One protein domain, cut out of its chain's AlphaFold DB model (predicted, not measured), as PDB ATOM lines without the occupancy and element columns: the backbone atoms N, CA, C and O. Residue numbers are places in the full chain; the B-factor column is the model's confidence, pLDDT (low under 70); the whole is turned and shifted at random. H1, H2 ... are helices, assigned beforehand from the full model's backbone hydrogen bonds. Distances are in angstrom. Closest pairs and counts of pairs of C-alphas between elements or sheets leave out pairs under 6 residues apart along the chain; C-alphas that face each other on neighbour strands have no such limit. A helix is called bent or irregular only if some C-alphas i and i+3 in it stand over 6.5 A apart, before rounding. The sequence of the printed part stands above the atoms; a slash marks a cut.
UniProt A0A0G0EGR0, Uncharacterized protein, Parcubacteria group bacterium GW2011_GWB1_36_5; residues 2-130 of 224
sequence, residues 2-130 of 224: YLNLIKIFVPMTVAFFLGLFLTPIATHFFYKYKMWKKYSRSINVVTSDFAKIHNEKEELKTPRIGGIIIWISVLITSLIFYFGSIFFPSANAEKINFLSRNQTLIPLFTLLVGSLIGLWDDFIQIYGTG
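Overview. This is residues 2 to 130 of the 224 residues of an uncharacterized protein of Parcubacteria group bacterium GW2011_GWB1_36_5 (UniProt A0A0G0EGR0). Three long helices are layered along an elongated body: H5 is in the middle, the bent helix H1 crosses one side of it with its arm H1a, and H7 packs on the other side at a smaller angle. The short helix H6 folds back on the last part of H5 at one end, while the short helices H2, H3 and H4 make a loose head beyond the other. The printed part has 129 residues with seven named helices, H1 to H7 in order, and no named strand; the class is all helix. It is loose, with a radius of gyration of the C-alphas of 19.3 A, and spans 59 by 30 by 27 A.

Arrangement. H1, residues 2 to 32, was assigned as one helix by its hydrogen bonds but is bent, with C-alphas 21 and 24 6.7 A apart; its arms H1a, residues 2 to 21, and H1b, residues 24 to 32, stand at a steep tilt of 36 degrees, only just steep. H2, residues 41 to 44, is only just irregular, with C-alphas 41 and 44 6.6 A apart. H2 is close to but not clearly touching H3, residues 48 to 53; their closest C-alphas, of Ser 42 and Ala 51, are 7.2 A apart. H3 and H4, residues 56 to 59, are apart. H5, residues 67 to 87, is the hub, touching three helices. Its residues 69 to 78 touch residues 11 to 19 of H1a, opposite ways at a steep tilt of 50 degrees; the closest C-alphas, of Ala 15 and Ser 73, are 5.3 A apart. H5 and H6, residues 91 to 96, form a helical hairpin at a shallow tilt of 11 degrees, with the closest C-alphas, of Ser 85 and Ala 93, 4.8 A apart. H5 touches H7, residues 102 to 127, opposite ways at a shallow tilt of 34.6 degrees, only just short of steep; the closest C-alphas, of Trp 71 and Ser 115, are 7.1 A apart. H1a and H7 are apart. Every O i to N i+4 pair is within hydrogen-bond range in H1b and H5; the counts are 15 of 16 in H1a, 1 of 2 in H3, 1 of 2 in H6 and 20 of 22 in H7, and H2 and H4 are too short for such a pair.

Along the chain. H1a begins at C-alpha 2 (294.063, 197.195, 245.805) and is 27.9 A long; H1b is 12.3 A. H5 begins at C-alpha 67 (299.873, 201.390, 276.634) and is 30.3 A long. H7, 37.6 A, ends at C-alpha 127 (299.460, 201.473, 294.027).

Size, cuts and confidence. The two C-alphas farthest apart, of Ser 48 and Ser 90, are 60.9 A apart. Residues 43 to 49 stand free. The printed part has no cut, and no link is long. The mean pLDDT of the printed part is 81.7; residues 38 to 60 and 129 to 130 are under 70.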
ATOM      1  N   TYR A   2     294.765 196.080 245.121       72.25
ATOM      2  CA  TYR A   2     294.063 197.195 245.805       72.25
ATOM      3  C   TYR A   2     293.219 196.781 247.024       72.25
ATOM      4  O   TYR A   2     293.317 197.395 248.081       72.25
ATOM      5  N   LEU A   3     292.453 195.690 246.921       71.69
ATOM      6  CA  LEU A   3     291.678 195.161 248.051       71.69
ATOM      7  C   LEU A   3     292.557 194.668 249.215       71.69
ATOM      8  O   LEU A   3     292.099 194.689 250.351       71.69
ATOM      9  N   ASN A   4     293.800 194.240 248.966       73.38
ATOM     10  CA  ASN A   4     294.721 193.803 250.023       73.38
ATOM     11  C   ASN A   4     295.269 195.010 250.792       73.38
ATOM     12  O   ASN A   4     295.315 194.985 252.017       73.38
ATOM     13  N   LEU A   5     295.580 196.099 250.081       78.12
ATOM     14  CA  LEU A   5     295.985 197.365 250.693       78.12
ATOM     15  C   LEU A   5     294.862 197.931 251.569       78.12
ATOM     16  O   LEU A   5     295.092 198.254 252.729       78.12
ATOM     17  N   ILE A   6     293.625 197.969 251.064       82.06
ATOM     18  CA  ILE A   6     292.469 198.481 251.820       82.06
ATOM     19  C   ILE A   6     292.279 197.715 253.139       82.06
ATOM     20  O   ILE A   6     292.063 198.336 254.175       82.06
ATOM     21  N   LYS A   7     292.426 196.383 253.129       77.75
ATOM     22  CA  LYS A   7     292.300 195.547 254.337       77.75
ATOM     23  C   LYS A   7     293.321 195.859 255.421       77.75
ATOM     24  O   LYS A   7     293.051 195.576 256.577       77.75
ATOM     25  N   ILE A   8     294.484 196.389 255.059       81.12
ATOM     26  CA  ILE A   8     295.565 196.671 256.005       81.12
ATOM     27  C   ILE A   8     295.507 198.142 256.427       81.12
ATOM     28  O   ILE A   8     295.454 198.451 257.616       81.12
ATOM     29  N   PHE A   9     295.425 199.054 255.456       85.75
ATOM     30  CA  PHE A   9     295.478 200.492 255.704       85.75
ATOM     31  C   PHE A   9     294.214 201.047 256.358       85.75
ATOM     32  O   PHE A   9     294.331 201.924 257.216       85.75
ATOM     33  N   VAL A  10     293.015 200.564 256.004       89.75
ATOM     34  CA  VAL A  10     291.775 201.088 256.604       89.75
ATOM     35  C   VAL A  10     291.725 200.779 258.104       89.75
ATOM     36  O   VAL A  10     291.579 201.719 258.885       89.75
ATOM     37  N   PRO A  11     291.932 199.530 258.558       88.94
ATOM     38  CA  PRO A  11     291.893 199.223 259.986       88.94
ATOM     39  C   PRO A  11     293.049 199.856 260.762       88.94
ATOM     40  O   PRO A  11     292.837 200.338 261.870       88.94
ATOM     41  N   MET A  12     294.238 199.962 260.159       89.50
ATOM     42  CA  MET A  12     295.357 200.718 260.733       89.50
ATOM     43  C   MET A  12     294.987 202.189 260.973       89.50
ATOM     44  O   MET A  12     295.215 202.721 262.057       89.50
ATOM     45  N   THR A  13     294.384 202.837 259.974       92.25
ATOM     46  CA  THR A  13     293.977 204.247 260.047       92.25
ATOM     47  C   THR A  13     292.891 204.452 261.102       92.25
ATOM     48  O   THR A  13     292.980 205.376 261.909       92.25
ATOM     49  N   VAL A  14     291.900 203.555 261.152       94.25
ATOM     50  CA  VAL A  14     290.847 203.574 262.179       94.25
ATOM     51  C   VAL A  14     291.449 203.428 263.579       94.25
ATOM     52  O   VAL A  14     291.133 204.235 264.449       94.25
ATOM     53  N   ALA A  15     292.363 202.476 263.792       94.06
ATOM     54  CA  ALA A  15     293.025 202.289 265.084       94.06
ATOM     55  C   ALA A  15     293.845 203.518 265.508       94.06
ATOM     56  O   ALA A  15     293.805 203.906 266.675       94.06
ATOM     57  N   PHE A  16     294.547 204.157 264.568       93.62
ATOM     58  CA  PHE A  16     295.324 205.370 264.825       93.62
ATOM     59  C   PHE A  16     294.440 206.537 265.281       93.62
ATOM     60  O   PHE A  16     294.680 207.120 266.341       93.62
ATOM     61  N   PHE A  17     293.383 206.853 264.526       96.69
ATOM     62  CA  PHE A  17     292.481 207.952 264.882       96.69
ATOM     63  C   PHE A  17     291.666 207.660 266.144       96.69
ATOM     64  O   PHE A  17     291.453 208.570 266.943       96.69
ATOM     65  N   LEU A  18     291.265 206.404 266.374       96.25
ATOM     66  CA  LEU A  18     290.649 206.003 267.641       96.25
ATOM     67  C   LEU A  18     291.597 206.232 268.820       96.25
ATOM     68  O   LEU A  18     291.171 206.779 269.833       96.25
ATOM     69  N   GLY A  19     292.882 205.897 268.682       95.50
ATOM     70  CA  GLY A  19     293.889 206.173 269.707       95.50
ATOM     71  C   GLY A  19     294.017 207.661 270.017       95.50
ATOM     72  O   GLY A  19     293.961 208.055 271.184       95.50
ATOM     73  N   LEU A  20     294.109 208.504 268.985       95.25
ATOM     74  CA  LEU A  20     294.136 209.962 269.147       95.25
ATOM     75  C   LEU A  20     292.879 210.491 269.847       95.25
ATOM     76  O   LEU A  20     292.986 211.331 270.738       95.25
ATOM     77  N   PHE A  21     291.702 209.972 269.492       96.31
ATOM     78  CA  PHE A  21     290.431 210.376 270.094       96.31
ATOM     79  C   PHE A  21     290.291 209.926 271.556       96.31
ATOM     80  O   PHE A  21     289.803 210.677 272.399       96.31
ATOM     81  N   LEU A  22     290.745 208.714 271.884       95.19
ATOM     82  CA  LEU A  22     290.691 208.166 273.242       95.19
ATOM     83  C   LEU A  22     291.727 208.801 274.176       95.19
ATOM     84  O   LEU A  22     291.505 208.843 275.385       95.19
ATOM     85  N   THR A  23     292.833 209.316 273.635       94.56
ATOM     86  CA  THR A  23     293.936 209.905 274.408       94.56
ATOM     87  C   THR A  23     293.489 211.005 275.379       94.56
ATOM     88  O   THR A  23     293.765 210.855 276.566       94.56
ATOM     89  N   PRO A  24     292.782 212.083 274.979       94.00
ATOM     90  CA  PRO A  24     292.375 213.131 275.923       94.00
ATOM     91  C   PRO A  24     291.470 212.602 277.046       94.00
ATOM     92  O   PRO A  24     291.624 213.004 278.201       94.00
ATOM     93  N   ILE A  25     290.572 211.662 276.731       94.31
ATOM     94  CA  ILE A  25     289.668 211.038 277.708       94.31
ATOM     95  C   ILE A  25     290.478 210.203 278.706       94.31
ATOM     96  O   ILE A  25     290.337 210.364 279.919       94.31
ATOM     97  N   ALA A  26     291.354 209.334 278.205       93.44
ATOM     98  CA  ALA A  26     292.185 208.459 279.021       93.44
ATOM     99  C   ALA A  26     293.145 209.266 279.908       93.44
ATOM    100  O   ALA A  26     293.199 209.058 281.119       93.44
ATOM    101  N   THR A  27     293.822 210.260 279.332       91.38
ATOM    102  CA  THR A  27     294.757 211.135 280.041       91.38
ATOM    103  C   THR A  27     294.071 211.901 281.171       91.38
ATOM    104  O   THR A  27     294.631 211.983 282.265       91.38
ATOM    105  N   HIS A  28     292.835 212.383 280.982       92.62
ATOM    106  CA  HIS A  28     292.063 212.995 282.071       92.62
ATOM    107  C   HIS A  28     291.935 212.057 283.283       92.62
ATOM    108  O   HIS A  28     292.210 212.462 284.417       92.62
ATOM    109  N   PHE A  29     291.581 210.787 283.059       92.00
ATOM    110  CA  PHE A  29     291.498 209.793 284.132       92.00
ATOM    111  C   PHE A  29     292.863 209.463 284.736       92.00
ATOM    112  O   PHE A  29     292.971 209.342 285.958       92.00
ATOM    113  N   PHE A  30     293.912 209.369 283.918       92.94
ATOM    114  CA  PHE A  30     295.254 209.068 284.412       92.94
ATOM    115  C   PHE A  30     295.758 210.126 285.391       92.94
ATOM    116  O   PHE A  30     296.304 209.781 286.443       92.94
ATOM    117  N   TYR A  31     295.532 211.408 285.086       89.88
ATOM    118  CA  TYR A  31     295.876 212.504 285.992       89.88
ATOM    119  C   TYR A  31     294.958 212.547 287.216       89.88
ATOM    120  O   TYR A  31     295.449 212.716 288.333       89.88
ATOM    121  N   LYS A  32     293.646 212.331 287.039       90.50
ATOM    122  CA  LYS A  32     292.673 212.303 288.145       90.50
ATOM    123  C   LYS A  32     293.028 211.263 289.211       90.50
ATOM    124  O   LYS A  32     292.951 211.561 290.400       90.50
ATOM    125  N   TYR A  33     293.441 210.065 288.794       89.31
ATOM    126  CA  TYR A  33     293.805 208.965 289.696       89.31
ATOM    127  C   TYR A  33     295.301 208.884 290.014       89.31
ATOM    128  O   TYR A  33     295.720 207.971 290.722       89.31
ATOM    129  N   LYS A  34     296.103 209.843 289.538       86.25
ATOM    130  CA  LYS A  34     297.551 209.909 289.783       86.25
ATOM    131  C   LYS A  34     298.286 208.623 289.383       86.25
ATOM    132  O   LYS A  34     299.060 208.068 290.160       86.25
ATOM    133  N   MET A  35     298.027 208.137 288.170       87.44
ATOM    134  CA  MET A  35     298.536 206.859 287.647       87.44
ATOM    135  C   MET A  35     299.998 206.943 287.164       87.44
ATOM    136  O   MET A  35     300.330 206.541 286.048       87.44
ATOM    137  N   TRP A  36     300.876 207.479 288.009       83.56
ATOM    138  CA  TRP A  36     302.319 207.611 287.793       83.56
ATOM    139  C   TRP A  36     303.105 206.857 288.871       83.56
ATOM    140  O   TRP A  36     302.563 206.463 289.909       83.56
ATOM    141  N   LYS A  37     304.399 206.623 288.631       73.06
ATOM    142  CA  LYS A  37     305.255 205.898 289.581       73.06
ATOM    143  C   LYS A  37     305.425 206.683 290.882       73.06
ATOM    144  O   LYS A  37     305.624 207.893 290.867       73.06
ATOM    145  N   LYS A  38     305.419 205.974 292.017       69.75
ATOM    146  CA  LYS A  38     305.728 206.552 293.341       69.75
ATOM    147  C   LYS A  38     307.214 206.526 293.693       69.75
ATOM    148  O   LYS A  38     307.649 207.289 294.550       69.75
ATOM    149  N   TYR A  39     307.974 205.633 293.065       63.47
ATOM    150  CA  TYR A  39     309.386 205.408 293.351       63.47
ATOM    151  C   TYR A  39     310.204 205.554 292.075       63.47
ATOM    152  O   TYR A  39     309.797 205.085 291.011       63.47
ATOM    153  N   SER A  40     311.363 206.189 292.201       58.50
ATOM    154  CA  SER A  40     312.311 206.345 291.107       58.50
ATOM    155  C   SER A  40     313.152 205.086 290.892       58.50
ATOM    156  O   SER A  40     313.482 204.368 291.842       58.50
ATOM    157  N   ARG A  41     313.550 204.853 289.635       58.75
ATOM    158  CA  ARG A  41     314.525 203.825 289.241       58.75
ATOM    159  C   ARG A  41     315.966 204.160 289.669       58.75
ATOM    160  O   ARG A  41     316.800 203.258 289.687       58.75
ATOM    161  N   SER A  42     316.257 205.410 290.045       50.97
ATOM    162  CA  SER A  42     317.612 205.924 290.324       50.97
ATOM    163  C   SER A  42     318.304 205.310 291.545       50.97
ATOM    164  O   SER A  42     319.530 205.292 291.597       50.97
ATOM    165  N   ILE A  43     317.549 204.750 292.499       49.81
ATOM    166  CA  ILE A  43     318.089 204.226 293.768       49.81
ATOM    167  C   ILE A  43     319.109 203.089 293.539       49.81
ATOM    168  O   ILE A  43     319.934 202.820 294.406       49.81
ATOM    169  N   ASN A  44     319.090 202.444 292.365       48.44
ATOM    170  CA  ASN A  44     319.975 201.327 292.011       48.44
ATOM    171  C   ASN A  44     320.848 201.579 290.760       48.44
ATOM    172  O   ASN A  44     321.379 200.622 290.193       48.44
ATOM    173  N   VAL A  45     320.981 202.823 290.283       49.72
ATOM    174  CA  VAL A  45     321.729 203.110 289.044       49.72
ATOM    175  C   VAL A  45     323.222 203.282 289.340       49.72
ATOM    176  O   VAL A  45     323.633 204.183 290.060       49.72
ATOM    177  N   VAL A  46     324.034 202.401 288.748       51.34
ATOM    178  CA  VAL A  46     325.497 202.302 288.934       51.34
ATOM    179  C   VAL A  46     326.272 203.293 288.040       51.34
ATOM    180  O   VAL A  46     327.468 203.492 288.230       51.34
ATOM    181  N   THR A  47     325.617 203.935 287.064       55.25
ATOM    182  CA  THR A  47     326.292 204.697 285.997       55.25
ATOM    183  C   THR A  47     325.831 206.154 285.949       55.25
ATOM    184  O   THR A  47     324.642 206.442 285.812       55.25
ATOM    185  N   SER A  48     326.784 207.084 286.023       56.38
ATOM    186  CA  SER A  48     326.556 208.534 286.103       56.38
ATOM    187  C   SER A  48     325.897 209.147 284.860       56.38
ATOM    188  O   SER A  48     325.263 210.193 284.971       56.38
ATOM    189  N   ASP A  49     325.995 208.506 283.694       60.44
ATOM    190  CA  ASP A  49     325.429 209.036 282.445       60.44
ATOM    191  C   ASP A  49     323.926 208.773 282.295       60.44
ATOM    192  O   ASP A  49     323.214 209.608 281.739       60.44
ATOM    193  N   PHE A  50     323.402 207.688 282.880       59.72
ATOM    194  CA  PHE A  50     321.954 207.454 282.916       59.72
ATOM    195  C   PHE A  50     321.255 208.532 283.756       59.72
ATOM    196  O   PHE A  50     320.211 209.035 283.360       59.72
ATOM    197  N   ALA A  51     321.870 208.975 284.857       59.34
ATOM    198  CA  ALA A  51     321.334 210.050 285.695       59.34
ATOM    199  C   ALA A  51     321.302 211.429 285.001       59.34
ATOM    200  O   ALA A  51     320.493 212.271 285.377       59.34
ATOM    201  N   LYS A  52     322.153 211.671 283.992       59.72
ATOM    202  CA  LYS A  52     322.178 212.937 283.232       59.72
ATOM    203  C   LYS A  52     321.090 213.018 282.161       59.72
ATOM    204  O   LYS A  52     320.664 214.115 281.821       59.72
ATOM    205  N   ILE A  53     320.686 211.872 281.609       60.56
ATOM    206  CA  ILE A  53     319.689 211.776 280.529       60.56
ATOM    207  C   ILE A  53     318.286 211.503 281.104       60.56
ATOM    208  O   ILE A  53     317.278 211.805 280.473       60.56
ATOM    209  N   HIS A  54     318.203 210.937 282.309       62.25
ATOM    210  CA  HIS A  54     316.950 210.502 282.912       62.25
ATOM    211  C   HIS A  54     316.280 211.605 283.750       62.25
ATOM    212  O   HIS A  54     316.742 211.952 284.839       62.25
ATOM    213  N   ASN A  55     315.141 212.117 283.271       63.44
ATOM    214  CA  ASN A  55     314.332 213.128 283.962       63.44
ATOM    215  C   ASN A  55     313.485 212.527 285.094       63.44
ATOM    216  O   ASN A  55     312.264 212.395 285.014       63.44
ATOM    217  N   GLU A  56     314.141 212.227 286.207       62.22
ATOM    218  CA  GLU A  56     313.536 211.608 287.389       62.22
ATOM    219  C   GLU A  56     312.307 212.367 287.933       62.22
ATOM    220  O   GLU A  56     311.323 211.774 288.373       62.22
ATOM    221  N   LYS A  57     312.332 213.705 287.875       60.62
ATOM    222  CA  LYS A  57     311.230 214.559 288.351       60.62
ATOM    223  C   LYS A  57     309.988 214.493 287.465       60.62
ATOM    224  O   LYS A  57     308.885 214.692 287.976       60.62
ATOM    225  N   GLU A  58     310.166 214.267 286.166       62.69
ATOM    226  CA  GLU A  58     309.060 214.145 285.213       62.69
ATOM    227  C   GLU A  58     308.490 212.727 285.232       62.69
ATOM    228  O   GLU A  58     307.273 212.574 285.264       62.69
ATOM    229  N   GLU A  59     309.325 211.688 285.374       63.75
ATOM    230  CA  GLU A  59     308.857 210.295 285.493       63.75
ATOM    231  C   GLU A  59     307.888 210.097 286.678       63.75
ATOM    232  O   GLU A  59     306.926 209.332 286.595       63.75
ATOM    233  N   LEU A  60     308.098 210.826 287.777       69.62
ATOM    234  CA  LEU A  60     307.240 210.784 288.968       69.62
ATOM    235  C   LEU A  60     305.949 211.613 288.842       69.62
ATOM    236  O   LEU A  60     305.167 211.671 289.792       69.62
ATOM    237  N   LYS A  61     305.727 212.289 287.710       73.50
ATOM    238  CA  LYS A  61     304.542 213.125 287.442       73.50
ATOM    239  C   LYS A  61     303.813 212.742 286.153       73.50
ATOM    240  O   LYS A  61     302.682 213.186 285.948       73.50
ATOM    241  N   THR A  62     304.430 211.922 285.308       80.44
ATOM    242  CA  THR A  62     303.870 211.488 284.029       80.44
ATOM    243  C   THR A  62     303.135 210.152 284.179       80.44
ATOM    244  O   THR A  62     303.691 209.199 284.733       80.44
ATOM    245  N   PRO A  63     301.880 210.047 283.697       86.00
ATOM    246  CA  PRO A  63     301.158 208.785 283.638       86.00
ATOM    247  C   PRO A  63     301.938 207.659 282.963       86.00
ATOM    248  O   PRO A  63     302.464 207.831 281.867       86.00
ATOM    249  N   ARG A  64     301.952 206.478 283.584       83.81
ATOM    250  CA  ARG A  64     302.691 205.320 283.062       83.81
ATOM    251  C   ARG A  64     301.865 204.418 282.148       83.81
ATOM    252  O   ARG A  64     302.395 203.825 281.218       83.81
ATOM    253  N   ILE A  65     300.562 204.323 282.387       88.00
ATOM    254  CA  ILE A  65     299.694 203.318 281.754       88.00
ATOM    255  C   ILE A  65     299.248 203.679 280.324       88.00
ATOM    256  O   ILE A  65     298.176 203.273 279.881       88.00
ATOM    257  N   GLY A  66     300.056 204.435 279.576       87.62
ATOM    258  CA  GLY A  66     299.722 204.896 278.222       87.62
ATOM    259  C   GLY A  66     299.476 203.757 277.224       87.62
ATOM    260  O   GLY A  66     298.663 203.900 276.311       87.62
ATOM    261  N   GLY A  67     300.087 202.588 277.450       89.19
ATOM    262  CA  GLY A  67     299.873 201.390 276.634       89.19
ATOM    263  C   GLY A  67     298.408 200.948 276.555       89.19
ATOM    264  O   GLY A  67     298.020 200.326 275.565       89.19
ATOM    265  N   ILE A  68     297.571 201.321 277.535       93.50
ATOM    266  CA  ILE A  68     296.136 201.016 277.524       93.50
ATOM    267  C   ILE A  68     295.414 201.623 276.321       93.50
ATOM    268  O   ILE A  68     294.542 200.983 275.739       93.50
ATOM    269  N   ILE A  69     295.829 202.817 275.889       94.25
ATOM    270  CA  ILE A  69     295.242 203.506 274.737       94.25
ATOM    271  C   ILE A  69     295.497 202.688 273.469       94.25
ATOM    272  O   ILE A  69     294.599 202.535 272.642       94.25
ATOM    273  N   ILE A  70     296.694 202.109 273.339       92.62
ATOM    274  CA  ILE A  70     297.104 201.349 272.155       92.62
ATOM    275  C   ILE A  70     296.266 200.077 272.023       92.62
ATOM    276  O   ILE A  70     295.578 199.893 271.018       92.62
ATOM    277  N   TRP A  71     296.286 199.197 273.030       94.00
ATOM    278  CA  TRP A  71     295.620 197.898 272.895       94.00
ATOM    279  C   TRP A  71     294.091 198.017 272.907       94.00
ATOM    280  O   TRP A  71     293.436 197.261 272.191       94.00
ATOM    281  N   ILE A  72     293.512 198.992 273.626       95.25
ATOM    282  CA  ILE A  72     292.069 199.275 273.546       95.25
ATOM    283  C   ILE A  72     291.695 199.736 272.137       95.25
ATOM    284  O   ILE A  72     290.700 199.261 271.595       95.25
ATOM    285  N   SER A  73     292.492 200.604 271.509       95.69
ATOM    286  CA  SER A  73     292.214 201.067 270.141       95.69
ATOM    287  C   SER A  73     292.246 199.916 269.138       95.69
ATOM    288  O   SER A  73     291.352 199.806 268.298       95.69
ATOM    289  N   VAL A  74     293.222 199.008 269.257       93.69
ATOM    290  CA  VAL A  74     293.310 197.798 268.421       93.69
ATOM    291  C   VAL A  74     292.123 196.863 268.668       93.69
ATOM    292  O   VAL A  74     291.547 196.340 267.710       93.69
ATOM    293  N   LEU A  75     291.717 196.673 269.925       93.88
ATOM    294  CA  LEU A  75     290.579 195.825 270.284       93.88
ATOM    295  C   LEU A  75     289.264 196.391 269.739       93.88
ATOM    296  O   LEU A  75     288.529 195.673 269.065       93.88
ATOM    297  N   ILE A  76     288.985 197.675 269.977       94.38
ATOM    298  CA  ILE A  76     287.779 198.349 269.478       94.38
ATOM    299  C   ILE A  76     287.742 198.293 267.953       94.38
ATOM    300  O   ILE A  76     286.719 197.928 267.387       94.38
ATOM    301  N   THR A  77     288.861 198.580 267.285       94.06
ATOM    302  CA  THR A  77     288.959 198.475 265.822       94.06
ATOM    303  C   THR A  77     288.617 197.063 265.354       94.06
ATOM    304  O   THR A  77     287.786 196.888 264.465       94.06
ATOM    305  N   SER A  78     289.203 196.044 265.987       91.38
ATOM    306  CA  SER A  78     288.946 194.638 265.655       91.38
ATOM    307  C   SER A  78     287.468 194.271 265.827       91.38
ATOM    308  O   SER A  78     286.894 193.602 264.967       91.38
ATOM    309  N   LEU A  79     286.830 194.759 266.897       91.75
ATOM    310  CA  LEU A  79     285.404 194.567 267.158       91.75
ATOM    311  C   LEU A  79     284.516 195.313 266.155       91.75
ATOM    312  O   LEU A  79     283.523 194.747 265.713       91.75
ATOM    313  N   ILE A  80     284.870 196.535 265.746       92.00
ATOM    314  CA  ILE A  80     284.129 197.299 264.727       92.00
ATOM    315  C   ILE A  80     284.055 196.510 263.419       92.00
ATOM    316  O   ILE A  80     282.970 196.358 262.859       92.00
ATOM    317  N   PHE A  81     285.176 195.960 262.942       90.25
ATOM    318  CA  PHE A  81     285.179 195.167 261.706       90.25
ATOM    319  C   PHE A  81     284.480 193.817 261.869       90.25
ATOM    320  O   PHE A  81     283.794 193.369 260.950       90.25
ATOM    321  N   TYR A  82     284.597 193.191 263.041       89.38
ATOM    322  CA  TYR A  82     283.868 191.968 263.355       89.38
ATOM    323  C   TYR A  82     282.350 192.190 263.339       89.38
ATOM    324  O   TYR A  82     281.643 191.543 262.566       89.38
ATOM    325  N   PHE A  83     281.843 193.148 264.118       89.38
ATOM    326  CA  PHE A  83     280.418 193.475 264.162       89.38
ATOM    327  C   PHE A  83     279.914 194.015 262.824       89.38
ATOM    328  O   PHE A  83     278.826 193.643 262.396       89.38
ATOM    329  N   GLY A  84     280.715 194.812 262.112       88.19
ATOM    330  CA  GLY A  84     280.396 195.259 260.757       88.19
ATOM    331  C   GLY A  84     280.155 194.092 259.797       88.19
ATOM    332  O   GLY A  84     279.212 194.141 259.013       88.19
ATOM    333  N   SER A  85     280.937 193.011 259.906       87.56
ATOM    334  CA  SER A  85     280.721 191.803 259.096       87.56
ATOM    335  C   SER A  85     279.452 191.026 259.457       87.56
ATOM    336  O   SER A  85     278.887 190.372 258.587       87.56
ATOM    337  N   ILE A  86     278.982 191.131 260.703       86.88
ATOM    338  CA  ILE A  86     277.748 190.484 261.172       86.88
ATOM    339  C   ILE A  86     276.514 191.294 260.768       86.88
ATOM    340  O   ILE A  86     275.542 190.725 260.282       86.88
ATOM    341  N   PHE A  87     276.538 192.614 260.970       89.31
ATOM    342  CA  PHE A  87     275.388 193.482 260.693       89.31
ATOM    343  C   PHE A  87     275.216 193.794 259.203       89.31
ATOM    344  O   PHE A  87     274.092 193.985 258.748       89.31
ATOM    345  N   PHE A  88     276.311 193.819 258.437       87.69
ATOM    346  CA  PHE A  88     276.305 194.088 256.996       87.69
ATOM    347  C   PHE A  88     277.074 192.992 256.240       87.69
ATOM    348  O   PHE A  88     278.160 193.249 255.699       87.69
ATOM    349  N   PRO A  89     276.539 191.754 256.208       84.19
ATOM    350  CA  PRO A  89     277.215 190.631 255.578       84.19
ATOM    351  C   PRO A  89     277.400 190.905 254.085       84.19
ATOM    352  O   PRO A  89     276.452 191.089 253.323       84.19
ATOM    353  N   SER A  90     278.659 190.970 253.666       83.75
ATOM    354  CA  SER A  90     279.055 191.131 252.272       83.75
ATOM    355  C   SER A  90     280.407 190.465 252.049       83.75
ATOM    356  O   SER A  90     281.236 190.397 252.960       83.75
ATOM    357  N   ALA A  91     280.680 190.048 250.810       80.25
ATOM    358  CA  ALA A  91     281.958 189.428 250.449       80.25
ATOM    359  C   ALA A  91     283.176 190.318 250.775       80.25
ATOM    360  O   ALA A  91     284.284 189.817 250.964       80.25
ATOM    361  N   ASN A  92     282.987 191.641 250.843       79.25
ATOM    362  CA  ASN A  92     284.028 192.588 251.233       79.25
ATOM    363  C   ASN A  92     284.157 192.711 252.759       79.25
ATOM    364  O   ASN A  92     285.280 192.773 253.256       79.25
ATOM    365  N   ALA A  93     283.046 192.694 253.500       77.50
ATOM    366  CA  ALA A  93     283.056 192.773 254.959       77.50
ATOM    367  C   ALA A  93     283.678 191.523 255.604       77.50
ATOM    368  O   ALA A  93     284.522 191.646 256.489       77.50
ATOM    369  N   GLU A  94     283.371 190.323 255.101       76.25
ATOM    370  CA  GLU A  94     284.015 189.080 255.560       76.25
ATOM    371  C   GLU A  94     285.526 189.085 255.309       76.25
ATOM    372  O   GLU A  94     286.322 188.635 256.130       76.25
ATOM    373  N   LYS A  95     285.941 189.658 254.177       77.06
ATOM    374  CA  LYS A  95     287.348 189.762 253.783       77.06
ATOM    375  C   LYS A  95     288.161 190.742 254.635       77.06
ATOM    376  O   LYS A  95     289.388 190.630 254.611       77.06
ATOM    377  N   ILE A  96     287.512 191.702 255.298       77.38
ATOM    378  CA  ILE A  96     288.133 192.680 256.210       77.38
ATOM    379  C   ILE A  96     288.033 192.207 257.672       77.38
ATOM    380  O   ILE A  96     288.812 192.643 258.515       77.38
ATOM    381  N   ASN A  97     287.130 191.274 257.988       80.94
ATOM    382  CA  ASN A  97     287.018 190.708 259.328       80.94
ATOM    383  C   ASN A  97     288.261 189.883 259.697       80.94
ATOM    384  O   ASN A  97     288.418 188.722 259.302       80.94
ATOM    385  N   PHE A  98     289.120 190.477 260.525       73.00
ATOM    386  CA  PHE A  98     290.326 189.834 261.027       73.00
ATOM    387  C   PHE A  98     290.032 188.637 261.918       73.00
ATOM    388  O   PHE A  98     290.814 187.702 261.895       73.00
ATOM    389  N   LEU A  99     288.926 188.606 262.665       76.81
ATOM    390  CA  LEU A  99     288.639 187.532 263.629       76.81
ATOM    391  C   LEU A  99     288.149 186.232 262.981       76.81
ATOM    392  O   LEU A  99     287.967 185.236 263.672       76.81
ATOM    393  N   SER A 100     287.971 186.215 261.659       70.25
ATOM    394  CA  SER A 100     287.548 185.025 260.913       70.25
ATOM    395  C   SER A 100     288.629 183.938 260.801       70.25
ATOM    396  O   SER A 100     288.318 182.797 260.462       70.25
ATOM    397  N   ARG A 101     289.907 184.260 261.059       72.69
ATOM    398  CA  ARG A 101     291.042 183.353 260.823       72.69
ATOM    399  C   ARG A 101     291.628 182.809 262.123       72.69
ATOM    400  O   ARG A 101     291.965 183.555 263.032       72.69
ATOM    401  N   ASN A 102     291.913 181.509 262.160       72.06
ATOM    402  CA  ASN A 102     292.583 180.883 263.311       72.06
ATOM    403  C   ASN A 102     293.959 181.502 263.628       72.06
ATOM    404  O   ASN A 102     294.404 181.469 264.771       72.06
ATOM    405  N   GLN A 103     294.632 182.073 262.624       75.81
ATOM    406  CA  GLN A 103     295.951 182.691 262.772       75.81
ATOM    407  C   GLN A 103     295.905 184.060 263.457       75.81
ATOM    408  O   GLN A 103     296.849 184.404 264.155       75.81
ATOM    409  N   THR A 104     294.842 184.845 263.282       80.94
ATOM    410  CA  THR A 104     294.721 186.214 263.825       80.94
ATOM    411  C   THR A 104     294.229 186.228 265.271       80.94
ATOM    412  O   THR A 104     294.513 187.174 266.010       80.94
ATOM    413  N   LEU A 105     293.564 185.155 265.708       83.62
ATOM    414  CA  LEU A 105     293.189 184.949 267.107       83.62
ATOM    415  C   LEU A 105     294.414 184.858 268.020       83.62
ATOM    416  O   LEU A 105     294.365 185.350 269.144       83.62
ATOM    417  N   ILE A 106     295.522 184.283 267.539       86.00
ATOM    418  CA  ILE A 106     296.744 184.130 268.335       86.00
ATOM    419  C   ILE A 106     297.363 185.501 268.675       86.00
ATOM    420  O   ILE A 106     297.544 185.769 269.866       86.00
ATOM    421  N   PRO A 107     297.649 186.404 267.709       87.44
ATOM    422  CA  PRO A 107     298.103 187.760 268.004       87.44
ATOM    423  C   PRO A 107     297.147 188.540 268.903       87.44
ATOM    424  O   PRO A 107     297.614 189.190 269.833       87.44
ATOM    425  N   LEU A 108     295.829 188.460 268.679       88.50
ATOM    426  CA  LEU A 108     294.866 189.188 269.510       88.50
ATOM    427  C   LEU A 108     294.851 188.666 270.949       88.50
ATOM    428  O   LEU A 108     294.908 189.453 271.891       88.50
ATOM    429  N   PHE A 109     294.815 187.347 271.133       89.19
ATOM    430  CA  PHE A 109     294.884 186.728 272.453       89.19
ATOM    431  C   PHE A 109     296.184 187.106 273.171       89.19
ATOM    432  O   PHE A 109     296.160 187.518 274.329       89.19
ATOM    433  N   THR A 110     297.312 187.035 272.464       89.62
ATOM    434  CA  THR A 110     298.630 187.383 273.013       89.62
ATOM    435  C   THR A 110     298.704 188.864 273.388       89.62
ATOM    436  O   THR A 110     299.212 189.190 274.459       89.62
ATOM    437  N   LEU A 111     298.149 189.757 272.559       91.62
ATOM    438  CA  LEU A 111     298.038 191.188 272.849       91.62
ATOM    439  C   LEU A 111     297.218 191.426 274.118       91.62
ATOM    440  O   LEU A 111     297.656 192.170 274.992       91.62
ATOM    441  N   LEU A 112     296.048 190.797 274.242       92.50
ATOM    442  CA  LEU A 112     295.169 190.975 275.398       92.50
ATOM    443  C   LEU A 112     295.803 190.439 276.680       92.50
ATOM    444  O   LEU A 112     295.887 191.163 277.665       92.50
ATOM    445  N   VAL A 113     296.310 189.206 276.679       91.31
ATOM    446  CA  VAL A 113     296.933 188.642 277.884       91.31
ATOM    447  C   VAL A 113     298.204 189.407 278.252       91.31
ATOM    448  O   VAL A 113     298.375 189.786 279.408       91.31
ATOM    449  N   GLY A 114     299.071 189.701 277.280       90.38
ATOM    450  CA  GLY A 114     300.298 190.462 277.516       90.38
ATOM    451  C   GLY A 114     300.026 191.869 278.053       90.38
ATOM    452  O   GLY A 114     300.664 192.293 279.015       90.38
ATOM    453  N   SER A 115     299.041 192.572 277.486       91.50
ATOM    454  CA  SER A 115     298.667 193.919 277.936       91.50
ATOM    455  C   SER A 115     298.010 193.935 279.312       91.50
ATOM    456  O   SER A 115     298.318 194.823 280.103       91.50
ATOM    457  N   LEU A 116     297.170 192.950 279.644       92.50
ATOM    458  CA  LEU A 116     296.582 192.825 280.982       92.50
ATOM    459  C   LEU A 116     297.652 192.574 282.046       92.50
ATOM    460  O   LEU A 116     297.597 193.155 283.127       92.50
ATOM    461  N   ILE A 117     298.651 191.751 281.733       89.75
ATOM    462  CA  ILE A 117     299.760 191.462 282.646       89.75
ATOM    463  C   ILE A 117     300.671 192.677 282.807       89.75
ATOM    464  O   ILE A 117     301.077 192.984 283.927       89.75
ATOM    465  N   GLY A 118     300.946 193.403 281.720       88.88
ATOM    466  CA  GLY A 118     301.659 194.680 281.775       88.88
ATOM    467  C   GLY A 118     300.912 195.728 282.606       88.88
ATOM    468  O   GLY A 118     301.500 196.347 283.485       88.88
ATOM    469  N   LEU A 119     299.599 195.859 282.406       91.06
ATOM    470  CA  LEU A 119     298.752 196.773 283.177       91.06
ATOM    471  C   LEU A 119     298.713 196.400 284.665       91.06
ATOM    472  O   LEU A 119     298.751 197.276 285.528       91.06
ATOM    473  N   TRP A 120     298.665 195.104 284.976       88.81
ATOM    474  CA  TRP A 120     298.745 194.607 286.349       88.81
ATOM    475  C   TRP A 120     300.087 194.959 287.004       88.81
ATOM    476  O   TRP A 120     300.110 195.438 288.138       88.81
ATOM    477  N   ASP A 121     301.200 194.781 286.285       85.50
ATOM    478  CA  ASP A 121     302.532 195.196 286.743       85.50
ATOM    479  C   ASP A 121     302.598 196.713 286.995       85.50
ATOM    480  O   ASP A 121     303.080 197.157 288.041       85.50
ATOM    481  N   ASP A 122     302.039 197.517 286.089       87.00
ATOM    482  CA  ASP A 122     301.970 198.968 286.258       87.00
ATOM    483  C   ASP A 122     301.151 199.358 287.494       87.00
ATOM    484  O   ASP A 122     301.589 200.208 288.273       87.00
ATOM    485  N   PHE A 123     300.007 198.713 287.740       87.88
ATOM    486  CA  PHE A 123     299.208 198.967 288.940       87.88
ATOM    487  C   PHE A 123     299.914 198.559 290.231       87.88
ATOM    488  O   PHE A 123     299.818 199.299 291.212       87.88
ATOM    489  N   ILE A 124     300.670 197.457 290.248       85.56
ATOM    490  CA  ILE A 124     301.518 197.107 291.401       85.56
ATOM    491  C   ILE A 124     302.542 198.216 291.660       85.56
ATOM    492  O   ILE A 124     302.773 198.583 292.810       85.56
ATOM    493  N   GLN A 125     303.138 198.788 290.616       82.00
ATOM    494  CA  GLN A 125     304.160 199.828 290.767       82.00
ATOM    495  C   GLN A 125     303.578 201.212 291.117       82.00
ATOM    496  O   GLN A 125     304.259 202.023 291.748       82.00
ATOM    497  N   ILE A 126     302.324 201.490 290.753       84.31
ATOM    498  CA  ILE A 126     301.612 202.736 291.094       84.31
ATOM    499  C   ILE A 126     301.000 202.655 292.502       84.31
ATOM    500  O   ILE A 126     301.173 203.559 293.326       84.31
ATOM    501  N   TYR A 127     300.264 201.585 292.804       82.88
ATOM    502  CA  TYR A 127     299.460 201.473 294.027       82.88
ATOM    503  C   TYR A 127     300.095 200.606 295.113       82.88
ATOM    504  O   TYR A 127     299.780 200.808 296.285       82.88
ATOM    505  N   GLY A 128     300.997 199.691 294.759       77.00
ATOM    506  CA  GLY A 128     301.633 198.779 295.705       77.00
ATOM    507  C   GLY A 128     302.617 199.453 296.662       77.00
ATOM    508  O   GLY A 128     303.111 200.562 296.442       77.00
ATOM    509  N   THR A 129     302.920 198.742 297.746       68.81
ATOM    510  CA  THR A 129     303.914 199.113 298.760       68.81
ATOM    511  C   THR A 129     304.955 197.991 298.899       68.81
ATOM    512  O   THR A 129     304.662 196.817 298.678       68.81
ATOM    513  N   GLY A 130     306.205 198.331 299.233       67.25
ATOM    514  CA  GLY A 130     307.271 197.343 299.476       67.25
ATOM    515  C   GLY A 130     308.145 196.991 298.261       67.25
ATOM    516  O   GLY A 130     308.263 197.763 297.312       67.25
TER     517      GLY A 130